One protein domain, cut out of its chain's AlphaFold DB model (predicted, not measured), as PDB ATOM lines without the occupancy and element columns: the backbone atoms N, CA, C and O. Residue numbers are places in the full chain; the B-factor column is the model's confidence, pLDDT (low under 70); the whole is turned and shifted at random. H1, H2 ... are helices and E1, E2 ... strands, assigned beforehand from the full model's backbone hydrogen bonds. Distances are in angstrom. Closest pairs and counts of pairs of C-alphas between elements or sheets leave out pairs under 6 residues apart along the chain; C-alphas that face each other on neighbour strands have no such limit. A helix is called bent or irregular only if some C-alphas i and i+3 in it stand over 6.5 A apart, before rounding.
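This is residues 240 to 297 and 305 to 384 of the 558 residues of an uncharacterized protein of Phytophthora sojae (strain P6497) (UniProt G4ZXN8). A twisted sheet of four parallel strands is the core of three layers, with H1 and H2 packed over one face and H5 slanting over the other. Residues 288 to 297, of which 288 to 296 belong to H2, stick out from the body as an arm. The printed part has 138 residues, with six named helices and four named strands in the order H1 E1 H2 H3 E2 H4 H5 E3 H6 E4; the sheet runs E2 E3 E1 E4, and the class is mixed, helices and strands. The whole is compact, with a radius of gyration of the C-alphas of 15.5 A and spans of 52 by 35 by 26 A.

H1, residues 240 to 258, is on the sheet over E1, residues 263 to 268, at a height over the sheet of 7.3 A; it runs along the strands, and the closest C-alphas of H1 and E1, Asn 252 and Val 263, are 5.6 A apart. H2, residues 276 to 296, is on the same face, over E3, residues 356 to 361, at a height of 9.2 A, with closest C-alphas Lys 276 and Ala 361 at 7.1 A. H3, residues 308 to 313, is not on the sheet; its Thr 310 and Leu 316 of E2, residues 316 to 321, are the closest C-alphas, 7.1 A apart. H4, residues 322 to 325, only grazes the sheet. H5, residues 332 to 351, is on the opposite face at a height of 9.7 A, slantwise at 48 degrees to E1 on the local plane; its closest C-alpha pair with E1 is Met 348 and Val 263, 6.9 A. It has a kink of 31 degrees near residue 345. With residues 332 to 336 alone H5 touches H6, residues 365 to 369; the closest C-alphas are Asp 332 and Phe 366, 4.5 A. E2, H4, H5 and E3 form a strand-helix-strand unit, two parallel neighbour strands joined through helices, with a right-handed crossover. E3, H6 and E4, residues 379 to 383, form a split one, with E1 between its strands, also right-handed. Within hydrogen-bond range are N 318 and O 357 of E2 and E3, 2.8 A, N 268 and O 360 of E1 and E3, 2.8 A, and N 265 and O 380 of E1 and E4, 2.7 A. Every O i to N i+4 pair is within range in H1, against 16 of 17 in H2, 1 of 2 in H3, 13 of 16 in H5 and 0 of 1 in H6, where 2 of 2 O i to N i+3 pairs are; H4 is too short for such a pair.

H1 begins at C-alpha 240, (4.536, 34.924, -31.881), and measures 27.0 A; H2 measures 31.4 A and H5 25.8 A. H2 is only just irregular: C-alphas 293 and 296 are 6.7 A apart. E4 ends at C-alpha 383, (4.757, 44.711, -25.049).

The C-alphas farthest apart, Asp 296 and Asp 329, are 53.0 A apart. Residues 298 to 304 are not printed, and C-alphas 297 and 305 are 19.4 A apart across the cut. Of the links that are printed whole, none is long. The mean pLDDT of the printed part is 74.6; 28 residues are under 70: 287 to 297, 305 to 315, 354 and 373 to 377.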
ATOM      1  N   ARG A 240       3.803  34.419 -33.038       76.81
ATOM      2  CA  ARG A 240       4.536  34.924 -31.881       76.81
ATOM      3  C   ARG A 240       3.711  35.842 -30.958       76.81
ATOM      4  O   ARG A 240       3.516  35.441 -29.813       76.81
ATOM      5  N   PRO A 241       3.191  37.013 -31.382       78.75
ATOM      6  CA  PRO A 241       2.390  37.867 -30.497       78.75
ATOM      7  C   PRO A 241       1.098  37.180 -30.039       78.75
ATOM      8  O   PRO A 241       0.609  37.448 -28.944       78.75
ATOM      9  N   THR A 242       0.564  36.247 -30.835       80.25
ATOM     10  CA  THR A 242      -0.556  35.390 -30.419       80.25
ATOM     11  C   THR A 242      -0.173  34.498 -29.234       80.25
ATOM     12  O   THR A 242      -0.918  34.425 -28.256       80.25
ATOM     13  N   LEU A 243       0.980  33.824 -29.300       79.31
ATOM     14  CA  LEU A 243       1.490  32.982 -28.214       79.31
ATOM     15  C   LEU A 243       1.839  33.807 -26.972       79.31
ATOM     16  O   LEU A 243       1.412  33.450 -25.878       79.31
ATOM     17  N   GLU A 244       2.524  34.939 -27.132       83.19
ATOM     18  CA  GLU A 244       2.875  35.841 -26.024       83.19
ATOM     19  C   GLU A 244       1.619  36.384 -25.310       83.19
ATOM     20  O   GLU A 244       1.581  36.487 -24.076       83.19
ATOM     21  N   LEU A 245       0.552  36.680 -26.064       84.19
ATOM     22  CA  LEU A 245      -0.737  37.086 -25.502       84.19
ATOM     23  C   LEU A 245      -1.417  35.939 -24.740       84.19
ATOM     24  O   LEU A 245      -1.902  36.145 -23.626       84.19
ATOM     25  N   LEU A 246      -1.409  34.720 -25.290       80.44
ATOM     26  CA  LEU A 246      -1.937  33.533 -24.607       80.44
ATOM     27  C   LEU A 246      -1.182  33.231 -23.308       80.44
ATOM     28  O   LEU A 246      -1.808  32.939 -22.290       80.44
ATOM     29  N   GLU A 247       0.146  33.333 -23.319       80.81
ATOM     30  CA  GLU A 247       0.981  33.157 -22.128       80.81
ATOM     31  C   GLU A 247       0.654  34.197 -21.053       80.81
ATOM     32  O   GLU A 247       0.525  33.848 -19.877       80.81
ATOM     33  N   SER A 248       0.456  35.456 -21.453       83.44
ATOM     34  CA  SER A 248       0.069  36.545 -20.544       83.44
ATOM     35  C   SER A 248      -1.288  36.272 -19.894       83.44
ATOM     36  O   SER A 248      -1.439  36.379 -18.678       83.44
ATOM     37  N   TYR A 249      -2.271  35.842 -20.686       82.44
ATOM     38  CA  TYR A 249      -3.601  35.487 -20.189       82.44
ATOM     39  C   TYR A 249      -3.587  34.272 -19.269       82.44
ATOM     40  O   TYR A 249      -4.238  34.290 -18.223       82.44
ATOM     41  N   HIS A 250      -2.809  33.245 -19.604       77.88
ATOM     42  CA  HIS A 250      -2.628  32.090 -18.735       77.88
ATOM     43  C   HIS A 250      -1.948  32.479 -17.410       77.88
ATOM     44  O   HIS A 250      -2.348  32.004 -16.344       77.88
ATOM     45  N   GLY A 251      -0.953  33.368 -17.449       78.38
ATOM     46  CA  GLY A 251      -0.314  33.927 -16.257       78.38
ATOM     47  C   GLY A 251      -1.308  34.663 -15.356       78.38
ATOM     48  O   GLY A 251      -1.418  34.342 -14.172       78.38
ATOM     49  N   ASN A 252      -2.093  35.575 -15.931       82.06
ATOM     50  CA  ASN A 252      -3.092  36.360 -15.201       82.06
ATOM     51  C   ASN A 252      -4.197  35.500 -14.595       82.06
ATOM     52  O   ASN A 252      -4.547  35.697 -13.435       82.06
ATOM     53  N   TYR A 253      -4.701  34.507 -15.333       77.69
ATOM     54  CA  TYR A 253      -5.682  33.556 -14.812       77.69
ATOM     55  C   TYR A 253      -5.154  32.827 -13.569       77.69
ATOM     56  O   TYR A 253      -5.836  32.738 -12.549       77.69
ATOM     57  N   ASN A 254      -3.915  32.331 -13.626       75.06
ATOM     58  CA  ASN A 254      -3.306  31.652 -12.487       75.06
ATOM     59  C   ASN A 254      -3.084  32.598 -11.300       75.06
ATOM     60  O   ASN A 254      -3.276  32.172 -10.159       75.06
ATOM     61  N   CYS A 255      -2.727  33.861 -11.557       79.00
ATOM     62  CA  CYS A 255      -2.610  34.880 -10.514       79.00
ATOM     63  C   CYS A 255      -3.962  35.162  -9.850       79.00
ATOM     64  O   CYS A 255      -4.046  35.139  -8.624       79.00
ATOM     65  N   ALA A 256      -5.027  35.343 -10.637       76.69
ATOM     66  CA  ALA A 256      -6.385  35.545 -10.134       76.69
ATOM     67  C   ALA A 256      -6.856  34.358  -9.278       76.69
ATOM     68  O   ALA A 256      -7.349  34.545  -8.167       76.69
ATOM     69  N   LYS A 257      -6.613  33.129  -9.750       75.50
ATOM     70  CA  LYS A 257      -7.012  31.892  -9.066       75.50
ATOM     71  C   LYS A 257      -6.272  31.650  -7.748       75.50
ATOM     72  O   LYS A 257      -6.839  31.092  -6.810       75.50
ATOM     73  N   ARG A 258      -4.980  31.988  -7.686       78.94
ATOM     74  CA  ARG A 258      -4.120  31.724  -6.515       78.94
ATOM     75  C   ARG A 258      -4.013  32.913  -5.561       78.94
ATOM     76  O   ARG A 258      -3.583  32.723  -4.431       78.94
ATOM     77  N   GLY A 259      -4.385  34.117  -6.001       73.00
ATOM     78  CA  GLY A 259      -4.205  35.363  -5.245       73.00
ATOM     79  C   GLY A 259      -2.741  35.812  -5.111       73.00
ATOM     80  O   GLY A 259      -2.431  36.705  -4.317       73.00
ATOM     81  N   GLU A 260      -1.832  35.197  -5.871       73.81
ATOM     82  CA  GLU A 260      -0.383  35.383  -5.790       73.81
ATOM     83  C   GLU A 260       0.226  35.514  -7.191       73.81
ATOM     84  O   GLU A 260      -0.169  34.796  -8.109       73.81
ATOM     85  N   GLY A 261       1.219  36.395  -7.333       76.62
ATOM     86  CA  GLY A 261       1.921  36.663  -8.591       76.62
ATOM     87  C   GLY A 261       1.743  38.099  -9.085       76.62
ATOM     88  O   GLY A 261       1.026  38.895  -8.474       76.62
ATOM     89  N   ASN A 262       2.437  38.422 -10.176       83.00
ATOM     90  CA  ASN A 262       2.331  39.714 -10.845       83.00
ATOM     91  C   ASN A 262       1.275  39.639 -11.949       83.00
ATOM     92  O   ASN A 262       1.230  38.670 -12.708       83.00
ATOM     93  N   VAL A 263       0.455  40.679 -12.051       85.44
ATOM     94  CA  VAL A 263      -0.492  40.863 -13.147       85.44
ATOM     95  C   VAL A 263       0.261  41.406 -14.355       85.44
ATOM     96  O   VAL A 263       0.906  42.450 -14.273       85.44
ATOM     97  N   VAL A 264       0.153  40.711 -15.482       87.69
ATOM     98  CA  VAL A 264       0.753  41.100 -16.757       87.69
ATOM     99  C   VAL A 264      -0.264  41.878 -17.588       87.69
ATOM    100  O   VAL A 264      -1.316  41.355 -17.946       87.69
ATOM    101  N   ILE A 265       0.046  43.116 -17.956       88.25
ATOM    102  CA  ILE A 265      -0.735  43.914 -18.903       88.25
ATOM    103  C   ILE A 265      -0.126  43.750 -20.298       88.25
ATOM    104  O   ILE A 265       0.942  44.315 -20.555       88.25
ATOM    105  N   PRO A 266      -0.783  43.014 -21.215       88.69
ATOM    106  CA  PRO A 266      -0.349  42.971 -22.599       88.69
ATOM    107  C   PRO A 266      -0.641  44.315 -23.279       88.69
ATOM    108  O   PRO A 266      -1.770  44.817 -23.237       88.69
ATOM    109  N   LEU A 267       0.387  44.885 -23.906       88.19
ATOM    110  CA  LEU A 267       0.371  46.200 -24.543       88.19
ATOM    111  C   LEU A 267       0.770  46.096 -26.022       88.19
ATOM    112  O   LEU A 267       1.828  45.565 -26.341       88.19
ATOM    113  N   ILE A 268      -0.038  46.662 -26.920       86.69
ATOM    114  CA  ILE A 268       0.310  46.875 -28.334       86.69
ATOM    115  C   ILE A 268       0.323  48.378 -28.626       86.69
ATOM    116  O   ILE A 268      -0.693  48.970 -29.010       86.69
ATOM    117  N   ASP A 269       1.493  48.992 -28.486       80.12
ATOM    118  CA  ASP A 269       1.723  50.435 -28.630       80.12
ATOM    119  C   ASP A 269       2.405  50.835 -29.947       80.12
ATOM    120  O   ASP A 269       2.897  51.950 -30.098       80.12
ATOM    121  N   HIS A 270       2.383  49.945 -30.940       75.88
ATOM    122  CA  HIS A 270       2.993  50.186 -32.244       75.88
ATOM    123  C   HIS A 270       2.253  51.277 -33.027       75.88
ATOM    124  O   HIS A 270       1.074  51.548 -32.776       75.88
ATOM    125  N   ILE A 271       2.906  51.855 -34.036       71.75
ATOM    126  CA  ILE A 271       2.379  52.924 -34.899       71.75
ATOM    127  C   ILE A 271       0.978  52.634 -35.499       71.75
ATOM    128  O   ILE A 271       0.548  51.477 -35.644       71.75
ATOM    129  N   PRO A 272       0.189  53.672 -35.836       77.69
ATOM    130  CA  PRO A 272      -1.116  53.494 -36.469       77.69
ATOM    131  C   PRO A 272      -1.001  52.834 -37.849       77.69
ATOM    132  O   PRO A 272      -0.387  53.398 -38.740       77.69
ATOM    133  N   GLY A 273      -1.719  51.732 -38.088       76.69
ATOM    134  CA  GLY A 273      -1.795  51.099 -39.421       76.69
ATOM    135  C   GLY A 273      -1.203  49.700 -39.520       76.69
ATOM    136  O   GLY A 273      -1.524  48.996 -40.469       76.69
ATOM    137  N   LEU A 274      -0.482  49.247 -38.492       80.69
ATOM    138  CA  LEU A 274       0.065  47.887 -38.390       80.69
ATOM    139  C   LEU A 274      -0.962  46.780 -38.090       80.69
ATOM    140  O   LEU A 274      -0.594  45.661 -37.770       80.69
ATOM    141  N   GLY A 275      -2.265  47.070 -38.152       80.50
ATOM    142  CA  GLY A 275      -3.286  46.028 -37.994       80.50
ATOM    143  C   GLY A 275      -3.601  45.607 -36.553       80.50
ATOM    144  O   GLY A 275      -4.163  44.539 -36.363       80.50
ATOM    145  N   LYS A 276      -3.334  46.441 -35.534       83.69
ATOM    146  CA  LYS A 276      -3.685  46.162 -34.117       83.69
ATOM    147  C   LYS A 276      -5.136  45.698 -33.916       83.69
ATOM    148  O   LYS A 276      -5.400  44.738 -33.192       83.69
ATOM    149  N   SER A 277      -6.080  46.381 -34.567       83.44
ATOM    150  CA  SER A 277      -7.506  46.046 -34.501       83.44
ATOM    151  C   SER A 277      -7.802  44.706 -35.175       83.44
ATOM    152  O   SER A 277      -8.520  43.892 -34.603       83.44
ATOM    153  N   THR A 278      -7.206  44.458 -36.346       83.56
ATOM    154  CA  THR A 278      -7.329  43.190 -37.079       83.56
ATOM    155  C   THR A 278      -6.745  42.032 -36.273       83.56
ATOM    156  O   THR A 278      -7.426  41.036 -36.077       83.56
ATOM    157  N   PHE A 279      -5.543  42.197 -35.708       84.81
ATOM    158  CA  PHE A 279      -4.919  41.226 -34.807       84.81
ATOM    159  C   PHE A 279      -5.839  40.881 -33.632       84.81
ATOM    160  O   PHE A 279      -6.052  39.711 -33.338       84.81
ATOM    161  N   SER A 280      -6.437  41.890 -32.990       81.50
ATOM    162  CA  SER A 280      -7.334  41.672 -31.850       81.50
ATOM    163  C   SER A 280      -8.592  40.885 -32.240       81.50
ATOM    164  O   SER A 280      -9.008  39.986 -31.514       81.50
ATOM    165  N   GLN A 281      -9.190  41.203 -33.392       81.50
ATOM    166  CA  GLN A 281     -10.364  40.496 -33.917       81.50
ATOM    167  C   GLN A 281     -10.033  39.040 -34.260       81.50
ATOM    168  O   GLN A 281     -10.731  38.127 -33.821       81.50
ATOM    169  N   GLU A 282      -8.930  38.816 -34.971       80.00
ATOM    170  CA  GLU A 282      -8.487  37.481 -35.377       80.00
ATOM    171  C   GLU A 282      -8.034  36.626 -34.194       80.00
ATOM    172  O   GLU A 282      -8.298  35.423 -34.160       80.00
ATOM    173  N   PHE A 283      -7.433  37.239 -33.174       79.56
ATOM    174  CA  PHE A 283      -7.118  36.566 -31.920       79.56
ATOM    175  C   PHE A 283      -8.388  36.057 -31.228       79.56
ATOM    176  O   PHE A 283      -8.461  34.884 -30.858       79.56
ATOM    177  N   ILE A 284      -9.410  36.912 -31.087       77.50
ATOM    178  CA  ILE A 284     -10.698  36.537 -30.482       77.50
ATOM    179  C   ILE A 284     -11.352  35.411 -31.290       77.50
ATOM    180  O   ILE A 284     -11.802  34.421 -30.708       77.50
ATOM    181  N   ARG A 285     -11.361  35.523 -32.624       75.69
ATOM    182  CA  ARG A 285     -11.902  34.499 -33.528       75.69
ATOM    183  C   ARG A 285     -11.177  33.162 -33.367       75.69
ATOM    184  O   ARG A 285     -11.823  32.136 -33.166       75.69
ATOM    185  N   THR A 286      -9.846  33.179 -33.382       73.69
ATOM    186  CA  THR A 286      -9.007  31.985 -33.202       73.69
ATOM    187  C   THR A 286      -9.246  31.339 -31.841       73.69
ATOM    188  O   THR A 286      -9.335  30.115 -31.747       73.69
ATOM    189  N   CYS A 287      -9.392  32.144 -30.784       69.56
ATOM    190  CA  CYS A 287      -9.727  31.642 -29.456       69.56
ATOM    191  C   CYS A 287     -11.087  30.941 -29.451       69.56
ATOM    192  O   CYS A 287     -11.159  29.818 -28.965       69.56
ATOM    193  N   ARG A 288     -12.131  31.535 -30.047       68.81
ATOM    194  CA  ARG A 288     -13.462  30.906 -30.160       68.81
ATOM    195  C   ARG A 288     -13.402  29.575 -30.913       68.81
ATOM    196  O   ARG A 288     -13.764  28.548 -30.354       68.81
ATOM    197  N   GLN A 289     -12.810  29.563 -32.109       66.19
ATOM    198  CA  GLN A 289     -12.683  28.350 -32.931       66.19
ATOM    199  C   GLN A 289     -11.891  27.236 -32.241       66.19
ATOM    200  O   GLN A 289     -12.198  26.051 -32.388       66.19
ATOM    201  N   ARG A 290     -10.839  27.594 -31.495       61.84
ATOM    202  CA  ARG A 290     -10.090  26.628 -30.689       61.84
ATOM    203  C   ARG A 290     -10.934  26.146 -29.512       61.84
ATOM    204  O   ARG A 290     -10.966  24.944 -29.282       61.84
ATOM    205  N   MET A 291     -11.639  27.026 -28.804       50.75
ATOM    206  CA  MET A 291     -12.517  26.644 -27.691       50.75
ATOM    207  C   MET A 291     -13.631  25.681 -28.123       50.75
ATOM    208  O   MET A 291     -13.875  24.715 -27.402       50.75
ATOM    209  N   ASP A 292     -14.205  25.852 -29.315       45.81
ATOM    210  CA  ASP A 292     -15.200  24.922 -29.869       45.81
ATOM    211  C   ASP A 292     -14.590  23.550 -30.207       45.81
ATOM    212  O   ASP A 292     -15.202  22.512 -29.962       45.81
ATOM    213  N   ARG A 293     -13.337  23.512 -30.686       37.41
ATOM    214  CA  ARG A 293     -12.594  22.257 -30.930       37.41
ATOM    215  C   ARG A 293     -12.110  21.569 -29.648       37.41
ATOM    216  O   ARG A 293     -11.917  20.357 -29.647       37.41
ATOM    217  N   PHE A 294     -11.903  22.319 -28.565       35.47
ATOM    218  CA  PHE A 294     -11.479  21.799 -27.258       35.47
ATOM    219  C   PHE A 294     -12.652  21.435 -26.336       35.47
ATOM    220  O   PHE A 294     -12.408  20.910 -25.248       35.47
ATOM    221  N   ALA A 295     -13.908  21.612 -26.763       38.34
ATOM    222  CA  ALA A 295     -15.071  21.076 -26.053       38.34
ATOM    223  C   ALA A 295     -15.010  19.538 -25.874       38.34
ATOM    224  O   ALA A 295     -15.616  19.019 -24.937       38.34
ATOM    225  N   ASP A 296     -14.194  18.838 -26.678       36.16
ATOM    226  CA  ASP A 296     -13.891  17.402 -26.551       36.16
ATOM    227  C   ASP A 296     -12.547  17.073 -25.861       36.16
ATOM    228  O   ASP A 296     -12.226  15.904 -25.640       36.16
ATOM    229  N   ALA A 297     -11.739  18.064 -25.466       30.70
ATOM    230  CA  ALA A 297     -10.416  17.835 -24.878       30.70
ATOM    231  C   ALA A 297     -10.255  18.538 -23.519       30.70
ATOM    232  O   ALA A 297      -9.923  19.715 -23.403       30.70
ATOM    233  N   MET A 305     -16.680  28.576 -11.722       36.22
ATOM    234  CA  MET A 305     -17.831  29.180 -11.023       36.22
ATOM    235  C   MET A 305     -17.361  30.231 -10.012       36.22
ATOM    236  O   MET A 305     -16.872  29.859  -8.956       36.22
ATOM    237  N   ASP A 306     -17.444  31.516 -10.379       37.81
ATOM    238  CA  ASP A 306     -18.241  32.549  -9.682       37.81
ATOM    239  C   ASP A 306     -17.880  33.973 -10.153       37.81
ATOM    240  O   ASP A 306     -16.825  34.493  -9.827       37.81
ATOM    241  N   THR A 307     -18.784  34.606 -10.921       43.12
ATOM    242  CA  THR A 307     -19.106  36.056 -10.900       43.12
ATOM    243  C   THR A 307     -20.267  36.328 -11.868       43.12
ATOM    244  O   THR A 307     -20.185  35.964 -13.043       43.12
ATOM    245  N   ASN A 308     -21.332  36.989 -11.390       48.59
ATOM    246  CA  ASN A 308     -22.656  37.101 -12.038       48.59
ATOM    247  C   ASN A 308     -22.672  37.518 -13.524       48.59
ATOM    248  O   ASN A 308     -23.530  37.036 -14.252       48.59
ATOM    249  N   LEU A 309     -21.738  38.352 -14.001       48.19
ATOM    250  CA  LEU A 309     -21.676  38.738 -15.420       48.19
ATOM    251  C   LEU A 309     -21.124  37.591 -16.283       48.19
ATOM    252  O   LEU A 309     -21.765  37.127 -17.216       48.19
ATOM    253  N   THR A 310     -19.967  37.053 -15.906       50.47
ATOM    254  CA  THR A 310     -19.264  35.972 -16.626       50.47
ATOM    255  C   THR A 310     -19.947  34.598 -16.523       50.47
ATOM    256  O   THR A 310     -19.575  33.655 -17.221       50.47
ATOM    257  N   ILE A 311     -20.933  34.461 -15.628       54.66
ATOM    258  CA  ILE A 311     -21.834  33.301 -15.568       54.66
ATOM    259  C   ILE A 311     -22.828  33.342 -16.737       54.66
ATOM    260  O   ILE A 311     -23.162  32.294 -17.281       54.66
ATOM    261  N   GLU A 312     -23.269  34.536 -17.141       53.28
ATOM    262  CA  GLU A 312     -24.266  34.717 -18.199       53.28
ATOM    263  C   GLU A 312     -23.630  34.835 -19.595       53.28
ATOM    264  O   GLU A 312     -24.171  34.298 -20.559       53.28
ATOM    265  N   VAL A 313     -22.459  35.484 -19.697       56.19
ATOM    266  CA  VAL A 313     -21.778  35.774 -20.980       56.19
ATOM    267  C   VAL A 313     -20.441  35.043 -21.175       56.19
ATOM    268  O   VAL A 313     -19.725  35.316 -22.130       56.19
ATOM    269  N   GLY A 314     -20.068  34.111 -20.296       62.44
ATOM    270  CA  GLY A 314     -18.803  33.375 -20.424       62.44
ATOM    271  C   GLY A 314     -17.545  34.261 -20.296       62.44
ATOM    272  O   GLY A 314     -17.602  35.329 -19.678       62.44
ATOM    273  N   PRO A 315     -16.384  33.801 -20.807       66.69
ATOM    274  CA  PRO A 315     -15.146  34.580 -20.837       66.69
ATOM    275  C   PRO A 315     -15.277  35.868 -21.655       66.69
ATOM    276  O   PRO A 315     -15.753  35.847 -22.790       66.69
ATOM    277  N   LEU A 316     -14.807  36.983 -21.099       74.25
ATOM    278  CA  LEU A 316     -14.856  38.301 -21.727       74.25
ATOM    279  C   LEU A 316     -13.460  38.768 -22.131       74.25
ATOM    280  O   LEU A 316     -12.549  38.801 -21.309       74.25
ATOM    281  N   PHE A 317     -13.328  39.185 -23.389       76.94
ATOM    282  CA  PHE A 317     -12.125  39.816 -23.929       76.94
ATOM    283  C   PHE A 317     -12.409  41.292 -24.202       76.94
ATOM    284  O   PHE A 317     -13.301  41.620 -24.986       76.94
ATOM    285  N   ILE A 318     -11.653  42.178 -23.560       83.00
ATOM    286  CA  ILE A 318     -11.793  43.630 -23.669       83.00
ATOM    287  C   ILE A 318     -10.525  44.203 -24.294       83.00
ATOM    288  O   ILE A 318      -9.427  44.031 -23.771       83.00
ATOM    289  N   VAL A 319     -10.678  44.927 -25.400       83.50
ATOM    290  CA  VAL A 319      -9.586  45.683 -26.026       83.50
ATOM    291  C   VAL A 319      -9.752  47.153 -25.657       83.50
ATOM    292  O   VAL A 319     -10.807  47.731 -25.912       83.50
ATOM    293  N   ILE A 320      -8.729  47.754 -25.052       86.06
ATOM    294  CA  ILE A 320      -8.756  49.144 -24.577       86.06
ATOM    295  C   ILE A 320      -7.845  49.994 -25.458       86.06
ATOM    296  O   ILE A 320      -6.638  49.766 -25.479       86.06
ATOM    297  N   GLU A 321      -8.398  51.000 -26.144       83.75
ATOM    298  CA  GLU A 321      -7.605  52.005 -26.868       83.75
ATOM    299  C   GLU A 321      -7.112  53.096 -25.901       83.75
ATOM    300  O   GLU A 321      -7.813  54.070 -25.633       83.75
ATOM    301  N   ILE A 322      -5.907  52.930 -25.347       81.94
ATOM    302  CA  ILE A 322      -5.425  53.779 -24.244       81.94
ATOM    303  C   ILE A 322      -4.837  55.115 -24.717       81.94
ATOM    304  O   ILE A 322      -4.903  56.104 -23.996       81.94
ATOM    305  N   GLY A 323      -4.286  55.174 -25.933       76.06
ATOM    306  CA  GLY A 323      -3.551  56.352 -26.411       76.06
ATOM    307  C   GLY A 323      -4.384  57.640 -26.402       76.06
ATOM    308  O   GLY A 323      -3.944  58.654 -25.866       76.06
ATOM    309  N   LYS A 324      -5.619  57.573 -26.913       75.44
ATOM    310  CA  LYS A 324      -6.553  58.715 -26.962       75.44
ATOM    311  C   LYS A 324      -7.146  59.074 -25.601       75.44
ATOM    312  O   LYS A 324      -7.482  60.226 -25.361       75.44
ATOM    313  N   ALA A 325      -7.275  58.100 -24.698       78.69
ATOM    314  CA  ALA A 325      -7.885  58.315 -23.385       78.69
ATOM    315  C   ALA A 325      -7.078  59.290 -22.505       78.69
ATOM    316  O   ALA A 325      -7.637  59.919 -21.610       78.69
ATOM    317  N   PHE A 326      -5.779  59.444 -22.786       81.75
ATOM    318  CA  PHE A 326      -4.868  60.347 -22.079       81.75
ATOM    319  C   PHE A 326      -4.372  61.501 -22.967       81.75
ATOM    320  O   PHE A 326      -3.351  62.130 -22.675       81.75
ATOM    321  N   GLU A 327      -5.098  61.810 -24.044       72.06
ATOM    322  CA  GLU A 327      -4.832  62.951 -24.925       72.06
ATOM    323  C   GLU A 327      -5.329  64.257 -24.274       72.06
ATOM    324  O   GLU A 327      -6.295  64.885 -24.692       72.06
ATOM    325  N   VAL A 328      -4.674  64.627 -23.173       73.56
ATOM    326  CA  VAL A 328      -4.900  65.852 -22.389       73.56
ATOM    327  C   VAL A 328      -3.693  66.793 -22.499       73.56
ATOM    328  O   VAL A 328      -2.597  66.349 -22.855       73.56
ATOM    329  N   ASP A 329      -3.864  68.076 -22.165       75.75
ATOM    330  CA  ASP A 329      -2.785  69.086 -22.122       75.75
ATOM    331  C   ASP A 329      -1.827  68.858 -20.934       75.75
ATOM    332  O   ASP A 329      -1.714  69.664 -20.015       75.75
ATOM    333  N   LEU A 330      -1.140  67.717 -20.946       76.56
ATOM    334  CA  LEU A 330      -0.105  67.319 -19.994       76.56
ATOM    335  C   LEU A 330       1.164  66.911 -20.739       76.56
ATOM    336  O   LEU A 330       1.119  66.523 -21.915       76.56
ATOM    337  N   VAL A 331       2.297  66.956 -20.044       77.12
ATOM    338  CA  VAL A 331       3.548  66.409 -20.585       77.12
ATOM    339  C   VAL A 331       3.521  64.878 -20.559       77.12
ATOM    340  O   VAL A 331       2.842  64.268 -19.736       77.12
ATOM    341  N   ASP A 332       4.275  64.236 -21.453       76.25
ATOM    342  CA  ASP A 332       4.225  62.776 -21.625       76.25
ATOM    343  C   ASP A 332       4.571  61.989 -20.353       76.25
ATOM    344  O   ASP A 332       4.013  60.920 -20.129       76.25
ATOM    345  N   ILE A 333       5.433  62.525 -19.487       76.69
ATOM    346  CA  ILE A 333       5.770  61.893 -18.204       76.69
ATOM    347  C   ILE A 333       4.537  61.834 -17.289       76.69
ATOM    348  O   ILE A 333       4.222  60.774 -16.761       76.69
ATOM    349  N   GLU A 334       3.786  62.932 -17.174       80.81
ATOM    350  CA  GLU A 334       2.557  62.989 -16.368       80.81
ATOM    351  C   GLU A 334       1.454  62.102 -16.960       80.81
ATOM    352  O   GLU A 334       0.706  61.458 -16.226       80.81
ATOM    353  N   LYS A 335       1.361  62.027 -18.295       84.88
ATOM    354  CA  LYS A 335       0.442  61.106 -18.984       84.88
ATOM    355  C   LYS A 335       0.779  59.648 -18.690       84.88
ATOM    356  O   LYS A 335      -0.126  58.853 -18.451       84.88
ATOM    357  N   LYS A 336       2.068  59.307 -18.689       85.06
ATOM    358  CA  LYS A 336       2.567  57.974 -18.336       85.06
ATOM    359  C   LYS A 336       2.292  57.640 -16.869       85.06
ATOM    360  O   LYS A 336       1.855  56.532 -16.587       85.06
ATOM    361  N   ASP A 337       2.484  58.574 -15.945       84.25
ATOM    362  CA  ASP A 337       2.184  58.313 -14.532       84.25
ATOM    363  C   ASP A 337       0.675  58.091 -14.320       84.25
ATOM    364  O   ASP A 337       0.287  57.091 -13.721       84.25
ATOM    365  N   ARG A 338      -0.189  58.908 -14.943       86.12
ATOM    366  CA  ARG A 338      -1.650  58.694 -14.913       86.12
ATOM    367  C   ARG A 338      -2.098  57.391 -15.569       86.12
ATOM    368  O   ARG A 338      -3.076  56.790 -15.129       86.12
ATOM    369  N   SER A 339      -1.440  56.959 -16.645       87.12
ATOM    370  CA  SER A 339      -1.794  55.698 -17.303       87.12
ATOM    371  C   SER A 339      -1.408  54.492 -16.447       87.12
ATOM    372  O   SER A 339      -2.167  53.523 -16.397       87.12
ATOM    373  N   ILE A 340      -0.288  54.566 -15.721       85.75
ATOM    374  CA  ILE A 340       0.106  53.556 -14.732       85.75
ATOM    375  C   ILE A 340      -0.863  53.558 -13.547       85.75
ATOM    376  O   ILE A 340      -1.328  52.484 -13.174       85.75
ATOM    377  N   GLU A 341      -1.238  54.724 -13.013       87.81
ATOM    378  CA  GLU A 341      -2.258  54.843 -11.956       87.81
ATOM    379  C   GLU A 341      -3.589  54.225 -12.396       87.81
ATOM    380  O   GLU A 341      -4.162  53.416 -11.678       87.81
ATOM    381  N   PHE A 342      -4.050  54.503 -13.617       88.62
ATOM    382  CA  PHE A 342      -5.241  53.860 -14.176       88.62
ATOM    383  C   PHE A 342      -5.101  52.332 -14.248       88.62
ATOM    384  O   PHE A 342      -6.026  51.596 -13.897       88.62
ATOM    385  N   CYS A 343      -3.946  51.832 -14.688       86.56
ATOM    386  CA  CYS A 343      -3.695  50.397 -14.733       86.56
ATOM    387  C   CYS A 343      -3.704  49.772 -13.331       86.56
ATOM    388  O   CYS A 343      -4.257  48.689 -13.150       86.56
ATOM    389  N   HIS A 344      -3.138  50.460 -12.344       85.06
ATOM    390  CA  HIS A 344      -3.073  50.010 -10.961       85.06
ATOM    391  C   HIS A 344      -4.446  50.058 -10.271       85.06
ATOM    392  O   HIS A 344      -4.894  49.061  -9.708       85.06
ATOM    393  N   ASP A 345      -5.145  51.185 -10.354       84.81
ATOM    394  CA  ASP A 345      -6.354  51.446  -9.570       84.81
ATOM    395  C   ASP A 345      -7.618  50.885 -10.222       84.81
ATOM    396  O   ASP A 345      -8.582  50.559  -9.526       84.81
ATOM    397  N   ILE A 346      -7.628  50.759 -11.554       85.56
ATOM    398  CA  ILE A 346      -8.798  50.304 -12.314       85.56
ATOM    399  C   ILE A 346      -8.564  48.929 -12.923       85.56
ATOM    400  O   ILE A 346      -9.388  48.038 -12.723       85.56
ATOM    401  N   LEU A 347      -7.469  48.721 -13.662       83.44
ATOM    402  CA  LEU A 347      -7.293  47.457 -14.382       83.44
ATOM    403  C   LEU A 347      -6.887  46.303 -13.463       83.44
ATOM    404  O   LEU A 347      -7.477  45.231 -13.577       83.44
ATOM    405  N   MET A 348      -5.936  46.476 -12.538       81.31
ATOM    406  CA  MET A 348      -5.494  45.371 -11.670       81.31
ATOM    407  C   MET A 348      -6.630  44.722 -10.863       81.31
ATOM    408  O   MET A 348      -6.691  43.487 -10.845       81.31
ATOM    409  N   PRO A 349      -7.559  45.471 -10.229       81.75
ATOM    410  CA  PRO A 349      -8.707  44.855  -9.568       81.75
ATOM    411  C   PRO A 349      -9.554  44.015 -10.529       81.75
ATOM    412  O   PRO A 349     -10.059  42.961 -10.152       81.75
ATOM    413  N   LEU A 350      -9.673  44.444 -11.789       82.00
ATOM    414  CA  LEU A 350     -10.424  43.723 -12.813       82.00
ATOM    415  C   LEU A 350      -9.685  42.476 -13.318       82.00
ATOM    416  O   LEU A 350     -10.335  41.481 -13.623       82.00
ATOM    417  N   PHE A 351      -8.349  42.477 -13.340       75.56
ATOM    418  CA  PHE A 351      -7.544  41.281 -13.632       75.56
ATOM    419  C   PHE A 351      -7.647  40.197 -12.552       75.56
ATOM    420  O   PHE A 351      -7.281  39.053 -12.804       75.56
ATOM    421  N   SER A 352      -8.176  40.522 -11.368       71.31
ATOM    422  CA  SER A 352      -8.494  39.522 -10.338       71.31
ATOM    423  C   SER A 352      -9.756  38.710 -10.669       71.31
ATOM    424  O   SER A 352     -10.081  37.761  -9.959       71.31
ATOM    425  N   ILE A 353     -10.481  39.061 -11.739       76.12
ATOM    426  CA  ILE A 353     -11.654  38.324 -12.217       76.12
ATOM    427  C   ILE A 353     -11.182  37.245 -13.197       76.12
ATOM    428  O   ILE A 353     -10.769  37.546 -14.313       76.12
ATOM    429  N   GLU A 354     -11.306  35.971 -12.808       67.31
ATOM    430  CA  GLU A 354     -10.753  34.820 -13.547       67.31
ATOM    431  C   GLU A 354     -11.154  34.745 -15.032       67.31
ATOM    432  O   GLU A 354     -10.429  34.182 -15.848       67.31
ATOM    433  N   LYS A 355     -12.325  35.275 -15.398       70.81
ATOM    434  CA  LYS A 355     -12.895  35.158 -16.750       70.81
ATOM    435  C   LYS A 355     -12.820  36.461 -17.555       70.81
ATOM    436  O   LYS A 355     -13.543  36.595 -18.542       70.81
ATOM    437  N   LEU A 356     -11.999  37.419 -17.127       74.94
ATOM    438  CA  LEU A 356     -11.856  38.723 -17.767       74.94
ATOM    439  C   LEU A 356     -10.431  38.917 -18.295       74.94
ATOM    440  O   LEU A 356      -9.462  38.881 -17.541       74.94
ATOM    441  N   PHE A 357     -10.313  39.143 -19.599       78.94
ATOM    442  CA  PHE A 357      -9.043  39.306 -20.301       78.94
ATOM    443  C   PHE A 357      -8.984  40.683 -20.950       78.94
ATOM    444  O   PHE A 357      -9.936  41.106 -21.606       78.94
ATOM    445  N   PHE A 358      -7.854  41.369 -20.799       83.62
ATOM    446  CA  PHE A 358      -7.653  42.706 -21.345       83.62
ATOM    447  C   PHE A 358      -6.471  42.740 -22.299       83.62
ATOM    448  O   PHE A 358      -5.397  42.256 -21.955       83.62
ATOM    449  N   LEU A 359      -6.649  43.403 -23.437       86.50
ATOM    450  CA  LEU A 359      -5.573  43.823 -24.320       86.50
ATOM    451  C   LEU A 359      -5.538  45.347 -24.360       86.50
ATOM    452  O   LEU A 359      -6.489  45.982 -24.817       86.50
ATOM    453  N   VAL A 360      -4.441  45.943 -23.898       87.75
ATOM    454  CA  VAL A 360      -4.233  47.386 -24.020       87.75
ATOM    455  C   VAL A 360      -3.596  47.651 -25.378       87.75
ATOM    456  O   VAL A 360      -2.560  47.090 -25.715       87.75
ATOM    457  N   ALA A 361      -4.220  48.493 -26.190       86.56
ATOM    458  CA  ALA A 361      -3.756  48.810 -27.531       86.56
ATOM    459  C   ALA A 361      -3.794  50.319 -27.779       86.56
ATOM    460  O   ALA A 361      -4.529  51.067 -27.138       86.56
ATOM    461  N   GLY A 362      -3.018  50.777 -28.753       81.12
ATOM    462  CA  GLY A 362      -3.047  52.168 -29.199       81.12
ATOM    463  C   GLY A 362      -1.678  52.810 -29.122       81.12
ATOM    464  O   GLY A 362      -0.871  52.485 -28.263       81.12
ATOM    465  N   TRP A 363      -1.421  53.720 -30.052       80.75
ATOM    466  CA  TRP A 363      -0.164  54.449 -30.097       80.75
ATOM    467  C   TRP A 363      -0.323  55.781 -29.366       80.75
ATOM    468  O   TRP A 363      -1.281  56.509 -29.628       80.75
ATOM    469  N   ALA A 364       0.620  56.099 -28.481       78.44
ATOM    470  CA  ALA A 364       0.804  57.438 -27.942       78.44
ATOM    471  C   ALA A 364       2.258  57.618 -27.473       78.44
ATOM    472  O   ALA A 364       2.826  56.671 -26.923       78.44
ATOM    473  N   PRO A 365       2.854  58.818 -27.615       74.31
ATOM    474  CA  PRO A 365       4.236  59.074 -27.202       74.31
ATOM    475  C   PRO A 365       4.518  58.678 -25.753       74.31
ATOM    476  O   PRO A 365       5.543  58.057 -25.471       74.31
ATOM    477  N   PHE A 366       3.580  58.952 -24.840       80.12
ATOM    478  CA  PHE A 366       3.749  58.650 -23.422       80.12
ATOM    479  C   PHE A 366       3.903  57.148 -23.118       80.12
ATOM    480  O   PHE A 366       4.564  56.784 -22.148       80.12
ATOM    481  N   LEU A 367       3.347  56.259 -23.953       80.56
ATOM    482  CA  LEU A 367       3.447  54.806 -23.754       80.56
ATOM    483  C   LEU A 367       4.885  54.302 -23.901       80.56
ATOM    484  O   LEU A 367       5.241  53.290 -23.299       80.56
ATOM    485  N   SER A 368       5.742  55.050 -24.605       74.56
ATOM    486  CA  SER A 368       7.172  54.739 -24.700       74.56
ATOM    487  C   SER A 368       7.920  54.853 -23.368       74.56
ATOM    488  O   SER A 368       8.961  54.225 -23.197       74.56
ATOM    489  N   PHE A 369       7.375  55.600 -22.402       73.75
ATOM    490  CA  PHE A 369       7.951  55.753 -21.064       73.75
ATOM    491  C   PHE A 369       7.442  54.714 -20.059       73.75
ATOM    492  O   PHE A 369       7.881  54.710 -18.907       73.75
ATOM    493  N   VAL A 370       6.494  53.858 -20.453       78.62
ATOM    494  CA  VAL A 370       6.026  52.766 -19.596       78.62
ATOM    495  C   VAL A 370       7.136  51.705 -19.547       78.62
ATOM    496  O   VAL A 370       7.576  51.241 -20.598       78.62
ATOM    497  N   PRO A 371       7.673  51.346 -18.375       71.31
ATOM    498  CA  PRO A 371       8.758  50.373 -18.303       71.31
ATOM    499  C   PRO A 371       8.270  48.969 -18.686       71.31
ATOM    500  O   PRO A 371       7.154  48.579 -18.354       71.31
ATOM    501  N   GLU A 372       9.126  48.205 -19.366       70.12
ATOM    502  CA  GLU A 372       8.952  46.757 -19.532       70.12
ATOM    503  C   GLU A 372       9.504  46.026 -18.302       70.12
ATOM    504  O   GLU A 372      10.607  46.324 -17.837       70.12
ATOM    505  N   GLY A 373       8.757  45.043 -17.795       62.41
ATOM    506  CA  GLY A 373       9.181  44.212 -16.666       62.41
ATOM    507  C   GLY A 373       8.801  44.747 -15.280       62.41
ATOM    508  O   GLY A 373       8.130  45.765 -15.128       62.41
ATOM    509  N   SER A 374       9.201  44.009 -14.241       53.25
ATOM    510  CA  SER A 374       8.789  44.269 -12.860       53.25
ATOM    511  C   SER A 374       9.554  45.446 -12.247       53.25
ATOM    512  O   SER A 374      10.733  45.315 -11.911       53.25
ATOM    513  N   SER A 375       8.883  46.571 -11.999       50.31
ATOM    514  CA  SER A 375       9.446  47.704 -11.245       50.31
ATOM    515  C   SER A 375       9.343  47.539  -9.718       50.31
ATOM    516  O   SER A 375       9.307  48.522  -8.986       50.31
ATOM    517  N   GLY A 376       9.295  46.298  -9.219       54.62
ATOM    518  CA  GLY A 376       9.044  45.994  -7.803       54.62
ATOM    519  C   GLY A 376       7.566  46.063  -7.400       54.62
ATOM    520  O   GLY A 376       7.249  45.835  -6.235       54.62
ATOM    521  N   ASP A 377       6.683  46.337  -8.360       63.38
ATOM    522  CA  ASP A 377       5.239  46.418  -8.178       63.38
ATOM    523  C   ASP A 377       4.542  45.121  -8.627       63.38
ATOM    524  O   ASP A 377       5.110  44.341  -9.398       63.38
ATOM    525  N   ARG A 378       3.296  44.887  -8.187       75.44
ATOM    526  CA  ARG A 378       2.480  43.719  -8.610       75.44
ATOM    527  C   ARG A 378       2.058  43.764 -10.089       75.44
ATOM    528  O   ARG A 378       1.351  42.867 -10.544       75.44
ATOM    529  N   LEU A 379       2.479  44.790 -10.821       82.69
ATOM    530  CA  LEU A 379       2.098  45.087 -12.192       82.69
ATOM    531  C   LEU A 379       3.300  44.962 -13.135       82.69
ATOM    532  O   LEU A 379       4.338  45.583 -12.915       82.69
ATOM    533  N   GLU A 380       3.146  44.193 -14.208       87.25
ATOM    534  CA  GLU A 380       4.144  44.019 -15.266       87.25
ATOM    535  C   GLU A 380       3.529  44.411 -16.609       87.25
ATOM    536  O   GLU A 380       2.509  43.858 -17.008       87.25
ATOM    537  N   PHE A 381       4.147  45.331 -17.348       86.12
ATOM    538  CA  PHE A 381       3.756  45.585 -18.735       86.12
ATOM    539  C   PHE A 381       4.532  44.663 -19.668       86.12
ATOM    540  O   PHE A 381       5.765  44.603 -19.613       86.12
ATOM    541  N   ARG A 382       3.808  43.977 -20.555       86.50
ATOM    542  CA  ARG A 382       4.383  43.136 -21.605       86.50
ATOM    543  C   ARG A 382       3.996  43.678 -22.968       86.50
ATOM    544  O   ARG A 382       2.840  43.580 -23.374       86.50
ATOM    545  N   ARG A 383       4.967  44.249 -23.678       85.69
ATOM    546  CA  ARG A 383       4.757  44.711 -25.049       85.69
ATOM    547  C   ARG A 383       4.734  43.526 -26.003       85.69
ATOM    548  O   ARG A 383       5.660  42.724 -26.004       85.69
ATOM    549  N   LEU A 384       3.681  43.437 -26.805       84.62
ATOM    550  CA  LEU A 384       3.570  42.470 -27.889       84.62
ATOM    551  C   LEU A 384       4.082  43.125 -29.170       84.62
ATOM    552  O   LEU A 384       3.590  44.192 -29.551       84.62
TER     553      LEU A 384